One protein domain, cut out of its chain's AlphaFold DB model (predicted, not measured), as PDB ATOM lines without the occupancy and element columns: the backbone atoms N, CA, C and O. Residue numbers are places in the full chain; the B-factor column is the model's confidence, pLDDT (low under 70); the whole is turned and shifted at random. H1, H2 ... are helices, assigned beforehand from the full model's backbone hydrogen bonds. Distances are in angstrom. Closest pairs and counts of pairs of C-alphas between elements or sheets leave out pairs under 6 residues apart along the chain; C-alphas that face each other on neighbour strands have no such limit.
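What this domain is: This is residues 344 to 376 and 394 to 437 of the 439 residues of the protein "C-type lectin domain-containing protein" of Tetranychus urticae (UniProt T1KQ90). Two long helices, H1 and then H2, run side by side in opposite directions with an open gap between them, shifted lengthwise so that each runs past the other at one end. The printed part has 77 residues, is all helix with no named strand, and is extended, with a radius of gyration of the C-alphas of 21.6 A and spans of 78 by 31 by 9 A.

How they stand to each other: H1, residues 344 to 376, and H2, residues 394 to 435, are apart, with no C-alpha of the one within 8 A of the other. Residues 344 to 376 and 394 to 437 stand free. In H1 and H2 every O i to N i+4 pair is within hydrogen-bond range.

Where its parts are: H1 is 48.7 A long and begins at C-alpha 344 (40.248, -29.331, 11.225). H2 is 62.1 A long, from C-alpha 394 (15.149, -43.609, 41.258) to C-alpha 435 (60.752, -5.469, 23.236).

The domain as a whole: The C-alphas farthest apart, of Gln 376 and Gly 437, are 78.0 A apart. Residues 377 to 393 are not printed; C-alphas 376 and 394 are 19.4 A apart across this cut. Mean pLDDT is 69 in H1 and 91 in H2; residues 369 to 376 are among those under 70.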
ATOM      1  N   HIS A 344      40.896 -28.090  11.651       80.00
ATOM      2  CA  HIS A 344      40.248 -29.331  11.225       80.00
ATOM      3  C   HIS A 344      39.957 -30.268  12.412       80.00
ATOM      4  O   HIS A 344      38.845 -30.792  12.531       80.00
ATOM      5  N   ILE A 345      40.914 -30.431  13.335       67.81
ATOM      6  CA  ILE A 345      40.744 -31.223  14.565       67.81
ATOM      7  C   ILE A 345      39.631 -30.630  15.443       67.81
ATOM      8  O   ILE A 345      38.751 -31.370  15.890       67.81
ATOM      9  N   ILE A 346      39.599 -29.304  15.625       71.62
ATOM     10  CA  ILE A 346      38.555 -28.613  16.403       71.62
ATOM     11  C   ILE A 346      37.164 -28.837  15.789       71.62
ATOM     12  O   ILE A 346      36.238 -29.225  16.508       71.62
ATOM     13  N   LYS A 347      37.004 -28.674  14.466       79.44
ATOM     14  CA  LYS A 347      35.726 -28.940  13.775       79.44
ATOM     15  C   LYS A 347      35.285 -30.400  13.918       79.44
ATOM     16  O   LYS A 347      34.104 -30.666  14.155       79.44
ATOM     17  N   ARG A 348      36.216 -31.358  13.823       72.19
ATOM     18  CA  ARG A 348      35.926 -32.794  13.989       72.19
ATOM     19  C   ARG A 348      35.507 -33.127  15.425       72.19
ATOM     20  O   ARG A 348      34.538 -33.860  15.618       72.19
ATOM     21  N   TYR A 349      36.160 -32.528  16.423       67.12
ATOM     22  CA  TYR A 349      35.786 -32.659  17.832       67.12
ATOM     23  C   TYR A 349      34.390 -32.082  18.114       67.12
ATOM     24  O   TYR A 349      33.553 -32.763  18.704       67.12
ATOM     25  N   GLN A 350      34.092 -30.872  17.627       78.38
ATOM     26  CA  GLN A 350      32.769 -30.248  17.770       78.38
ATOM     27  C   GLN A 350      31.655 -31.085  17.121       78.38
ATOM     28  O   GLN A 350      30.607 -31.287  17.735       78.38
ATOM     29  N   LYS A 351      31.891 -31.638  15.922       78.62
ATOM     30  CA  LYS A 351      30.941 -32.535  15.243       78.62
ATOM     31  C   LYS A 351      30.677 -33.815  16.047       78.62
ATOM     32  O   LYS A 351      29.526 -34.234  16.161       78.62
ATOM     33  N   ASN A 352      31.713 -34.403  16.648       68.56
ATOM     34  CA  ASN A 352      31.564 -35.584  17.502       68.56
ATOM     35  C   ASN A 352      30.777 -35.272  18.785       68.56
ATOM     36  O   ASN A 352      29.874 -36.027  19.133       68.56
ATOM     37  N   GLN A 353      31.048 -34.140  19.444       76.69
ATOM     38  CA  GLN A 353      30.283 -33.701  20.620       76.69
ATOM     39  C   GLN A 353      28.797 -33.477  20.289       76.69
ATOM     40  O   GLN A 353      27.924 -33.913  21.038       76.69
ATOM     41  N   LEU A 354      28.489 -32.884  19.130       77.44
ATOM     42  CA  LEU A 354      27.106 -32.695  18.678       77.44
ATOM     43  C   LEU A 354      26.378 -34.034  18.445       77.44
ATOM     44  O   LEU A 354      25.202 -34.165  18.786       77.44
ATOM     45  N   ASN A 355      27.079 -35.042  17.915       71.38
ATOM     46  CA  ASN A 355      26.537 -36.392  17.740       71.38
ATOM     47  C   ASN A 355      26.274 -37.094  19.083       71.38
ATOM     48  O   ASN A 355      25.227 -37.718  19.232       71.38
ATOM     49  N   VAL A 356      27.171 -36.961  20.069       68.94
ATOM     50  CA  VAL A 356      26.965 -37.511  21.424       68.94
ATOM     51  C   VAL A 356      25.745 -36.871  22.092       68.94
ATOM     52  O   VAL A 356      24.892 -37.583  22.616       68.94
ATOM     53  N   ILE A 357      25.600 -35.544  22.000       71.88
ATOM     54  CA  ILE A 357      24.425 -34.821  22.511       71.88
ATOM     55  C   ILE A 357      23.138 -35.307  21.824       71.88
ATOM     56  O   ILE A 357      22.130 -35.530  22.493       71.88
ATOM     57  N   ARG A 358      23.164 -35.519  20.501       81.06
ATOM     58  CA  ARG A 358      22.011 -36.035  19.746       81.06
ATOM     59  C   ARG A 358      21.613 -37.447  20.186       81.06
ATOM     60  O   ARG A 358      20.445 -37.662  20.492       81.06
ATOM     61  N   LEU A 359      22.577 -38.364  20.296       70.25
ATOM     62  CA  LEU A 359      22.348 -39.727  20.791       70.25
ATOM     63  C   LEU A 359      21.779 -39.728  22.218       70.25
ATOM     64  O   LEU A 359      20.879 -40.506  22.518       70.25
ATOM     65  N   TRP A 360      22.243 -38.820  23.079       74.62
ATOM     66  CA  TRP A 360      21.721 -38.661  24.438       74.62
ATOM     67  C   TRP A 360      20.265 -38.160  24.453       74.62
ATOM     68  O   TRP A 360      19.432 -38.705  25.176       74.62
ATOM     69  N   PHE A 361      19.910 -37.191  23.600       77.31
ATOM     70  CA  PHE A 361      18.513 -36.761  23.433       77.31
ATOM     71  C   PHE A 361      17.610 -37.854  22.844       77.31
ATOM     72  O   PHE A 361      16.456 -37.976  23.260       77.31
ATOM     73  N   ASP A 362      18.111 -38.656  21.904       73.19
ATOM     74  CA  ASP A 362      17.362 -39.767  21.312       73.19
ATOM     75  C   ASP A 362      17.172 -40.919  22.323       73.19
ATOM     76  O   ASP A 362      16.080 -41.492  22.402       73.19
ATOM     77  N   LEU A 363      18.158 -41.178  23.193       65.00
ATOM     78  CA  LEU A 363      18.039 -42.089  24.338       65.00
ATOM     79  C   LEU A 363      16.975 -41.602  25.337       65.00
ATOM     80  O   LEU A 363      16.089 -42.368  25.715       65.00
ATOM     81  N   ILE A 364      16.989 -40.313  25.702       67.88
ATOM     82  CA  ILE A 364      15.966 -39.705  26.572       67.88
ATOM     83  C   ILE A 364      14.573 -39.785  25.940       67.88
ATOM     84  O   ILE A 364      13.607 -40.116  26.629       67.88
ATOM     85  N   ARG A 365      14.442 -39.520  24.632       74.69
ATOM     86  CA  ARG A 365      13.156 -39.636  23.922       74.69
ATOM     87  C   ARG A 365      12.650 -41.080  23.934       74.69
ATOM     88  O   ARG A 365      11.476 -41.313  24.211       74.69
ATOM     89  N   THR A 366      13.540 -42.047  23.722       70.00
ATOM     90  CA  THR A 366      13.221 -43.482  23.784       70.00
ATOM     91  C   THR A 366      12.775 -43.891  25.191       70.00
ATOM     92  O   THR A 366      11.738 -44.534  25.350       70.00
ATOM     93  N   HIS A 367      13.480 -43.436  26.230       68.25
ATOM     94  CA  HIS A 367      13.130 -43.712  27.625       68.25
ATOM     95  C   HIS A 367      11.817 -43.030  28.055       68.25
ATOM     96  O   HIS A 367      11.051 -43.590  28.843       68.25
ATOM     97  N   ARG A 368      11.502 -41.846  27.511       70.69
ATOM     98  CA  ARG A 368      10.215 -41.159  27.718       70.69
ATOM     99  C   ARG A 368       9.053 -41.917  27.071       70.69
ATOM    100  O   ARG A 368       8.040 -42.130  27.731       70.69
ATOM    101  N   ASN A 369       9.220 -42.397  25.841       64.38
ATOM    102  CA  ASN A 369       8.202 -43.196  25.150       64.38
ATOM    103  C   ASN A 369       8.004 -44.573  25.822       64.38
ATOM    104  O   ASN A 369       6.877 -45.054  25.945       64.38
ATOM    105  N   SER A 370       9.083 -45.180  26.331       58.09
ATOM    106  CA  SER A 370       9.020 -46.388  27.170       58.09
ATOM    107  C   SER A 370       8.271 -46.130  28.489       58.09
ATOM    108  O   SER A 370       7.392 -46.904  28.870       58.09
ATOM    109  N   SER A 371       8.517 -44.983  29.141       55.75
ATOM    110  CA  SER A 371       7.776 -44.551  30.336       55.75
ATOM    111  C   SER A 371       6.269 -44.417  30.082       55.75
ATOM    112  O   SER A 371       5.484 -44.750  30.966       55.75
ATOM    113  N   GLU A 372       5.832 -43.989  28.896       64.12
ATOM    114  CA  GLU A 372       4.400 -43.889  28.578       64.12
ATOM    115  C   GLU A 372       3.733 -45.260  28.376       64.12
ATOM    116  O   GLU A 372       2.637 -45.473  28.901       64.12
ATOM    117  N   ARG A 373       4.414 -46.237  27.754       55.72
ATOM    118  CA  ARG A 373       3.946 -47.640  27.742       55.72
ATOM    119  C   ARG A 373       3.918 -48.242  29.149       55.72
ATOM    120  O   ARG A 373       2.934 -48.872  29.529       55.72
ATOM    121  N   SER A 374       4.943 -47.974  29.960       47.91
ATOM    122  CA  SER A 374       4.984 -48.407  31.361       47.91
ATOM    123  C   SER A 374       3.840 -47.797  32.187       47.91
ATOM    124  O   SER A 374       3.242 -48.489  33.003       47.91
ATOM    125  N   ARG A 375       3.417 -46.551  31.917       59.12
ATOM    126  CA  ARG A 375       2.223 -45.943  32.547       59.12
ATOM    127  C   ARG A 375       0.903 -46.594  32.129       59.12
ATOM    128  O   ARG A 375      -0.035 -46.555  32.920       59.12
ATOM    129  N   GLN A 376       0.797 -47.163  30.926       59.56
ATOM    130  CA  GLN A 376      -0.378 -47.956  30.541       59.56
ATOM    131  C   GLN A 376      -0.393 -49.305  31.272       59.56
ATOM    132  O   GLN A 376      -1.424 -49.676  31.823       59.56
ATOM    133  N   VAL A 394      15.110 -44.367  42.526       86.38
ATOM    134  CA  VAL A 394      15.149 -43.609  41.258       86.38
ATOM    135  C   VAL A 394      15.396 -42.111  41.498       86.38
ATOM    136  O   VAL A 394      16.127 -41.475  40.740       86.38
ATOM    137  N   LEU A 395      14.850 -41.534  42.574       88.50
ATOM    138  CA  LEU A 395      15.111 -40.135  42.935       88.50
ATOM    139  C   LEU A 395      16.552 -39.919  43.430       88.50
ATOM    140  O   LEU A 395      17.196 -38.953  43.023       88.50
ATOM    141  N   LEU A 396      17.082 -40.827  44.255       86.31
ATOM    142  CA  LEU A 396      18.458 -40.758  44.763       86.31
ATOM    143  C   LEU A 396      19.499 -40.924  43.644       86.31
ATOM    144  O   LEU A 396      20.463 -40.159  43.583       86.31
ATOM    145  N   THR A 397      19.286 -41.862  42.718       88.31
ATOM    146  CA  THR A 397      20.154 -42.027  41.535       88.31
ATOM    147  C   THR A 397      20.082 -40.810  40.607       88.31
ATOM    148  O   THR A 397      21.123 -40.313  40.174       88.31
ATOM    149  N   GLY A 398      18.890 -40.243  40.380       90.88
ATOM    150  CA  GLY A 398      18.723 -38.995  39.628       90.88
ATOM    151  C   GLY A 398      19.461 -37.798  40.246       90.88
ATOM    152  O   GLY A 398      20.141 -37.059  39.533       90.88
ATOM    153  N   LEU A 399      19.391 -37.629  41.571       91.12
ATOM    154  CA  LEU A 399      20.127 -36.582  42.292       91.12
ATOM    155  C   LEU A 399      21.647 -36.780  42.218       91.12
ATOM    156  O   LEU A 399      22.371 -35.815  41.978       91.12
ATOM    157  N   SER A 400      22.133 -38.018  42.354       90.44
ATOM    158  CA  SER A 400      23.558 -38.347  42.211       90.44
ATOM    159  C   SER A 400      24.101 -37.958  40.827       90.44
ATOM    160  O   SER A 400      25.130 -37.283  40.726       90.44
ATOM    161  N   ILE A 401      23.359 -38.277  39.760       90.88
ATOM    162  CA  ILE A 401      23.715 -37.907  38.381       90.88
ATOM    163  C   ILE A 401      23.744 -36.379  38.205       90.88
ATOM    164  O   ILE A 401      24.670 -35.857  37.586       90.88
ATOM    165  N   LEU A 402      22.779 -35.642  38.768       92.31
ATOM    166  CA  LEU A 402      22.757 -34.175  38.688       92.31
ATOM    167  C   LEU A 402      23.967 -33.529  39.382       92.31
ATOM    168  O   LEU A 402      24.555 -32.597  38.830       92.31
ATOM    169  N   VAL A 403      24.377 -34.043  40.546       93.88
ATOM    170  CA  VAL A 403      25.592 -33.585  41.242       93.88
ATOM    171  C   VAL A 403      26.843 -33.873  40.405       93.88
ATOM    172  O   VAL A 403      27.692 -32.994  40.261       93.88
ATOM    173  N   LEU A 404      26.938 -35.056  39.791       92.25
ATOM    174  CA  LEU A 404      28.063 -35.431  38.929       92.25
ATOM    175  C   LEU A 404      28.145 -34.570  37.652       92.25
ATOM    176  O   LEU A 404      29.228 -34.151  37.246       92.25
ATOM    177  N   VAL A 405      27.010 -34.221  37.043       93.44
ATOM    178  CA  VAL A 405      26.974 -33.284  35.905       93.44
ATOM    179  C   VAL A 405      27.397 -31.872  36.335       93.44
ATOM    180  O   VAL A 405      28.189 -31.230  35.640       93.44
ATOM    181  N   ALA A 406      26.934 -31.387  37.492       94.25
ATOM    182  CA  ALA A 406      27.292 -30.064  38.004       94.25
ATOM    183  C   ALA A 406      28.794 -29.934  38.341       94.25
ATOM    184  O   ALA A 406      29.409 -28.901  38.045       94.25
ATOM    185  N   THR A 407      29.412 -30.977  38.905       93.69
ATOM    186  CA  THR A 407      30.858 -30.989  39.188       93.69
ATOM    187  C   THR A 407      31.686 -31.037  37.905       93.69
ATOM    188  O   THR A 407      32.635 -30.260  37.784       93.69
ATOM    189  N   ILE A 408      31.294 -31.834  36.901       93.44
ATOM    190  CA  ILE A 408      31.947 -31.855  35.578       93.44
ATOM    191  C   ILE A 408      31.871 -30.482  34.894       93.44
ATOM    192  O   ILE A 408      32.883 -29.983  34.402       93.44
ATOM    193  N   ILE A 409      30.704 -29.824  34.895       94.69
ATOM    194  CA  ILE A 409      30.550 -28.472  34.327       94.69
ATOM    195  C   ILE A 409      31.461 -27.469  35.052       94.69
ATOM    196  O   ILE A 409      32.126 -26.655  34.408       94.69
ATOM    197  N   THR A 410      31.544 -27.553  36.380       94.44
ATOM    198  CA  THR A 410      32.405 -26.679  37.190       94.44
ATOM    199  C   THR A 410      33.888 -26.901  36.875       94.44
ATOM    200  O   THR A 410      34.615 -25.929  36.654       94.44
ATOM    201  N   LEU A 411      34.328 -28.158  36.757       93.25
ATOM    202  CA  LEU A 411      35.681 -28.519  36.322       93.25
ATOM    203  C   LEU A 411      35.996 -27.960  34.928       93.25
ATOM    204  O   LEU A 411      37.019 -27.305  34.761       93.25
ATOM    205  N   LEU A 412      35.093 -28.109  33.953       93.12
ATOM    206  CA  LEU A 412      35.270 -27.549  32.606       93.12
ATOM    207  C   LEU A 412      35.390 -26.015  32.612       93.12
ATOM    208  O   LEU A 412      36.207 -25.457  31.875       93.12
ATOM    209  N   ILE A 413      34.622 -25.317  33.457       94.75
ATOM    210  CA  ILE A 413      34.724 -23.857  33.626       94.75
ATOM    211  C   ILE A 413      36.081 -23.468  34.233       94.75
ATOM    212  O   ILE A 413      36.714 -22.526  33.746       94.75
ATOM    213  N   ILE A 414      36.551 -24.192  35.254       94.00
ATOM    214  CA  ILE A 414      37.860 -23.970  35.889       94.00
ATOM    215  C   ILE A 414      38.991 -24.214  34.881       94.00
ATOM    216  O   ILE A 414      39.817 -23.326  34.675       94.00
ATOM    217  N   THR A 415      38.990 -25.353  34.180       91.25
ATOM    218  CA  THR A 415      39.986 -25.680  33.149       91.25
ATOM    219  C   THR A 415      40.009 -24.628  32.041       91.25
ATOM    220  O   THR A 415      41.081 -24.176  31.641       91.25
ATOM    221  N   ARG A 416      38.843 -24.153  31.578       94.69
ATOM    222  CA  ARG A 416      38.762 -23.100  30.554       94.69
ATOM    223  C   ARG A 416      39.303 -21.751  31.041       94.69
ATOM    224  O   ARG A 416      39.895 -21.024  30.244       94.69
ATOM    225  N   ARG A 417      39.124 -21.408  32.323       94.56
ATOM    226  CA  ARG A 417      39.738 -20.212  32.934       94.56
ATOM    227  C   ARG A 417      41.256 -20.361  33.050       94.56
ATOM    228  O   ARG A 417      41.967 -19.441  32.661       94.56
ATOM    229  N   PHE A 418      41.742 -21.517  33.500       93.69
ATOM    230  CA  PHE A 418      43.174 -21.804  33.612       93.69
ATOM    231  C   PHE A 418      43.889 -21.744  32.253       93.69
ATOM    232  O   PHE A 418      44.927 -21.099  32.129       93.69
ATOM    233  N   LEU A 419      43.298 -22.337  31.209       91.00
ATOM    234  CA  LEU A 419      43.831 -22.259  29.846       91.00
ATOM    235  C   LEU A 419      43.898 -20.811  29.339       91.00
ATOM    236  O   LEU A 419      44.927 -20.416  28.803       91.00
ATOM    237  N   ARG A 420      42.851 -20.001  29.561       93.00
ATOM    238  CA  ARG A 420      42.865 -18.570  29.204       93.00
ATOM    239  C   ARG A 420      43.977 -17.798  29.913       93.00
ATOM    240  O   ARG A 420      44.638 -17.004  29.255       93.00
ATOM    241  N   GLN A 421      44.186 -18.046  31.208       92.88
ATOM    242  CA  GLN A 421      45.268 -17.408  31.959       92.88
ATOM    243  C   GLN A 421      46.627 -17.767  31.353       92.88
ATOM    244  O   GLN A 421      47.367 -16.873  30.966       92.88
ATOM    245  N   LYS A 422      46.897 -19.064  31.145       90.94
ATOM    246  CA  LYS A 422      48.163 -19.519  30.557       90.94
ATOM    247  C   LYS A 422      48.405 -18.926  29.164       90.94
ATOM    248  O   LYS A 422      49.520 -18.525  28.869       90.94
ATOM    249  N   THR A 423      47.371 -18.826  28.325       92.00
ATOM    250  CA  THR A 423      47.464 -18.146  27.023       92.00
ATOM    251  C   THR A 423      47.835 -16.667  27.177       92.00
ATOM    252  O   THR A 423      48.701 -16.184  26.454       92.00
ATOM    253  N   GLN A 424      47.220 -15.950  28.121       93.00
ATOM    254  CA  GLN A 424      47.514 -14.538  28.380       93.00
ATOM    255  C   GLN A 424      48.940 -14.328  28.918       93.00
ATOM    256  O   GLN A 424      49.624 -13.407  28.472       93.00
ATOM    257  N   ASP A 425      49.410 -15.209  29.805       91.62
ATOM    258  CA  ASP A 425      50.780 -15.190  30.329       91.62
ATOM    259  C   ASP A 425      51.804 -15.430  29.199       91.62
ATOM    260  O   ASP A 425      52.796 -14.706  29.098       91.62
ATOM    261  N   THR A 426      51.533 -16.381  28.290       91.44
ATOM    262  CA  THR A 426      52.364 -16.618  27.095       91.44
ATOM    263  C   THR A 426      52.424 -15.382  26.194       91.44
ATOM    264  O   THR A 426      53.516 -14.985  25.798       91.44
ATOM    265  N   TYR A 427      51.289 -14.727  25.909       91.50
ATOM    266  CA  TYR A 427      51.275 -13.499  25.100       91.50
ATOM    267  C   TYR A 427      52.084 -12.362  25.740       91.50
ATOM    268  O   TYR A 427      52.818 -11.670  25.034       91.50
ATOM    269  N   GLN A 428      52.006 -12.176  27.064       91.19
ATOM    270  CA  GLN A 428      52.828 -11.171  27.751       91.19
ATOM    271  C   GLN A 428      54.324 -11.509  27.714       91.19
ATOM    272  O   GLN A 428      55.144 -10.603  27.571       91.19
ATOM    273  N   MET A 429      54.690 -12.791  27.800       89.50
ATOM    274  CA  MET A 429      56.085 -13.217  27.679       89.50
ATOM    275  C   MET A 429      56.632 -12.977  26.264       89.50
ATOM    276  O   MET A 429      57.700 -12.389  26.127       89.50
ATOM    277  N   SER A 430      55.882 -13.341  25.216       88.88
ATOM    278  CA  SER A 430      56.264 -13.061  23.823       88.88
ATOM    279  C   SER A 430      56.387 -11.560  23.539       88.88
ATOM    280  O   SER A 430      57.349 -11.143  22.901       88.88
ATOM    281  N   SER A 431      55.472 -10.733  24.062       89.56
ATOM    282  CA  SER A 431      55.541  -9.271  23.913       89.56
ATOM    283  C   SER A 431      56.818  -8.679  24.521       89.56
ATOM    284  O   SER A 431      57.424  -7.799  23.923       89.56
ATOM    285  N   ARG A 432      57.255  -9.181  25.685       89.12
ATOM    286  CA  ARG A 432      58.491  -8.718  26.343       89.12
ATOM    287  C   ARG A 432      59.766  -9.182  25.644       89.12
ATOM    288  O   ARG A 432      60.776  -8.501  25.739       89.12
ATOM    289  N   LEU A 433      59.744 -10.334  24.970       85.12
ATOM    290  CA  LEU A 433      60.894 -10.811  24.195       85.12
ATOM    291  C   LEU A 433      61.097  -9.968  22.926       85.12
ATOM    292  O   LEU A 433      62.228  -9.587  22.638       85.12
ATOM    293  N   LEU A 434      60.005  -9.581  22.255       86.44
ATOM    294  CA  LEU A 434      60.029  -8.638  21.128       86.44
ATOM    295  C   LEU A 434      60.567  -7.251  21.529       86.44
ATOM    296  O   LEU A 434      61.361  -6.668  20.798       86.44
ATOM    297  N   GLU A 435      60.202  -6.735  22.709       87.19
ATOM    298  CA  GLU A 435      60.752  -5.469  23.236       87.19
ATOM    299  C   GLU A 435      62.259  -5.534  23.558       87.19
ATOM    300  O   GLU A 435      62.914  -4.494  23.622       87.19
ATOM    301  N   LEU A 436      62.823  -6.732  23.751       89.50
ATOM    302  CA  LEU A 436      64.241  -6.941  24.065       89.50
ATOM    303  C   LEU A 436      65.129  -7.159  22.828       89.50
ATOM    304  O   LEU A 436      66.328  -7.389  22.990       89.50
ATOM    305  N   GLY A 437      64.578  -7.076  21.611       73.81
ATOM    306  CA  GLY A 437      65.354  -7.164  20.366       73.81
ATOM    307  C   GLY A 437      65.948  -8.548  20.077       73.81
ATOM    308  O   GLY A 437      66.960  -8.640  19.386       73.81
TER     309      GLY A 437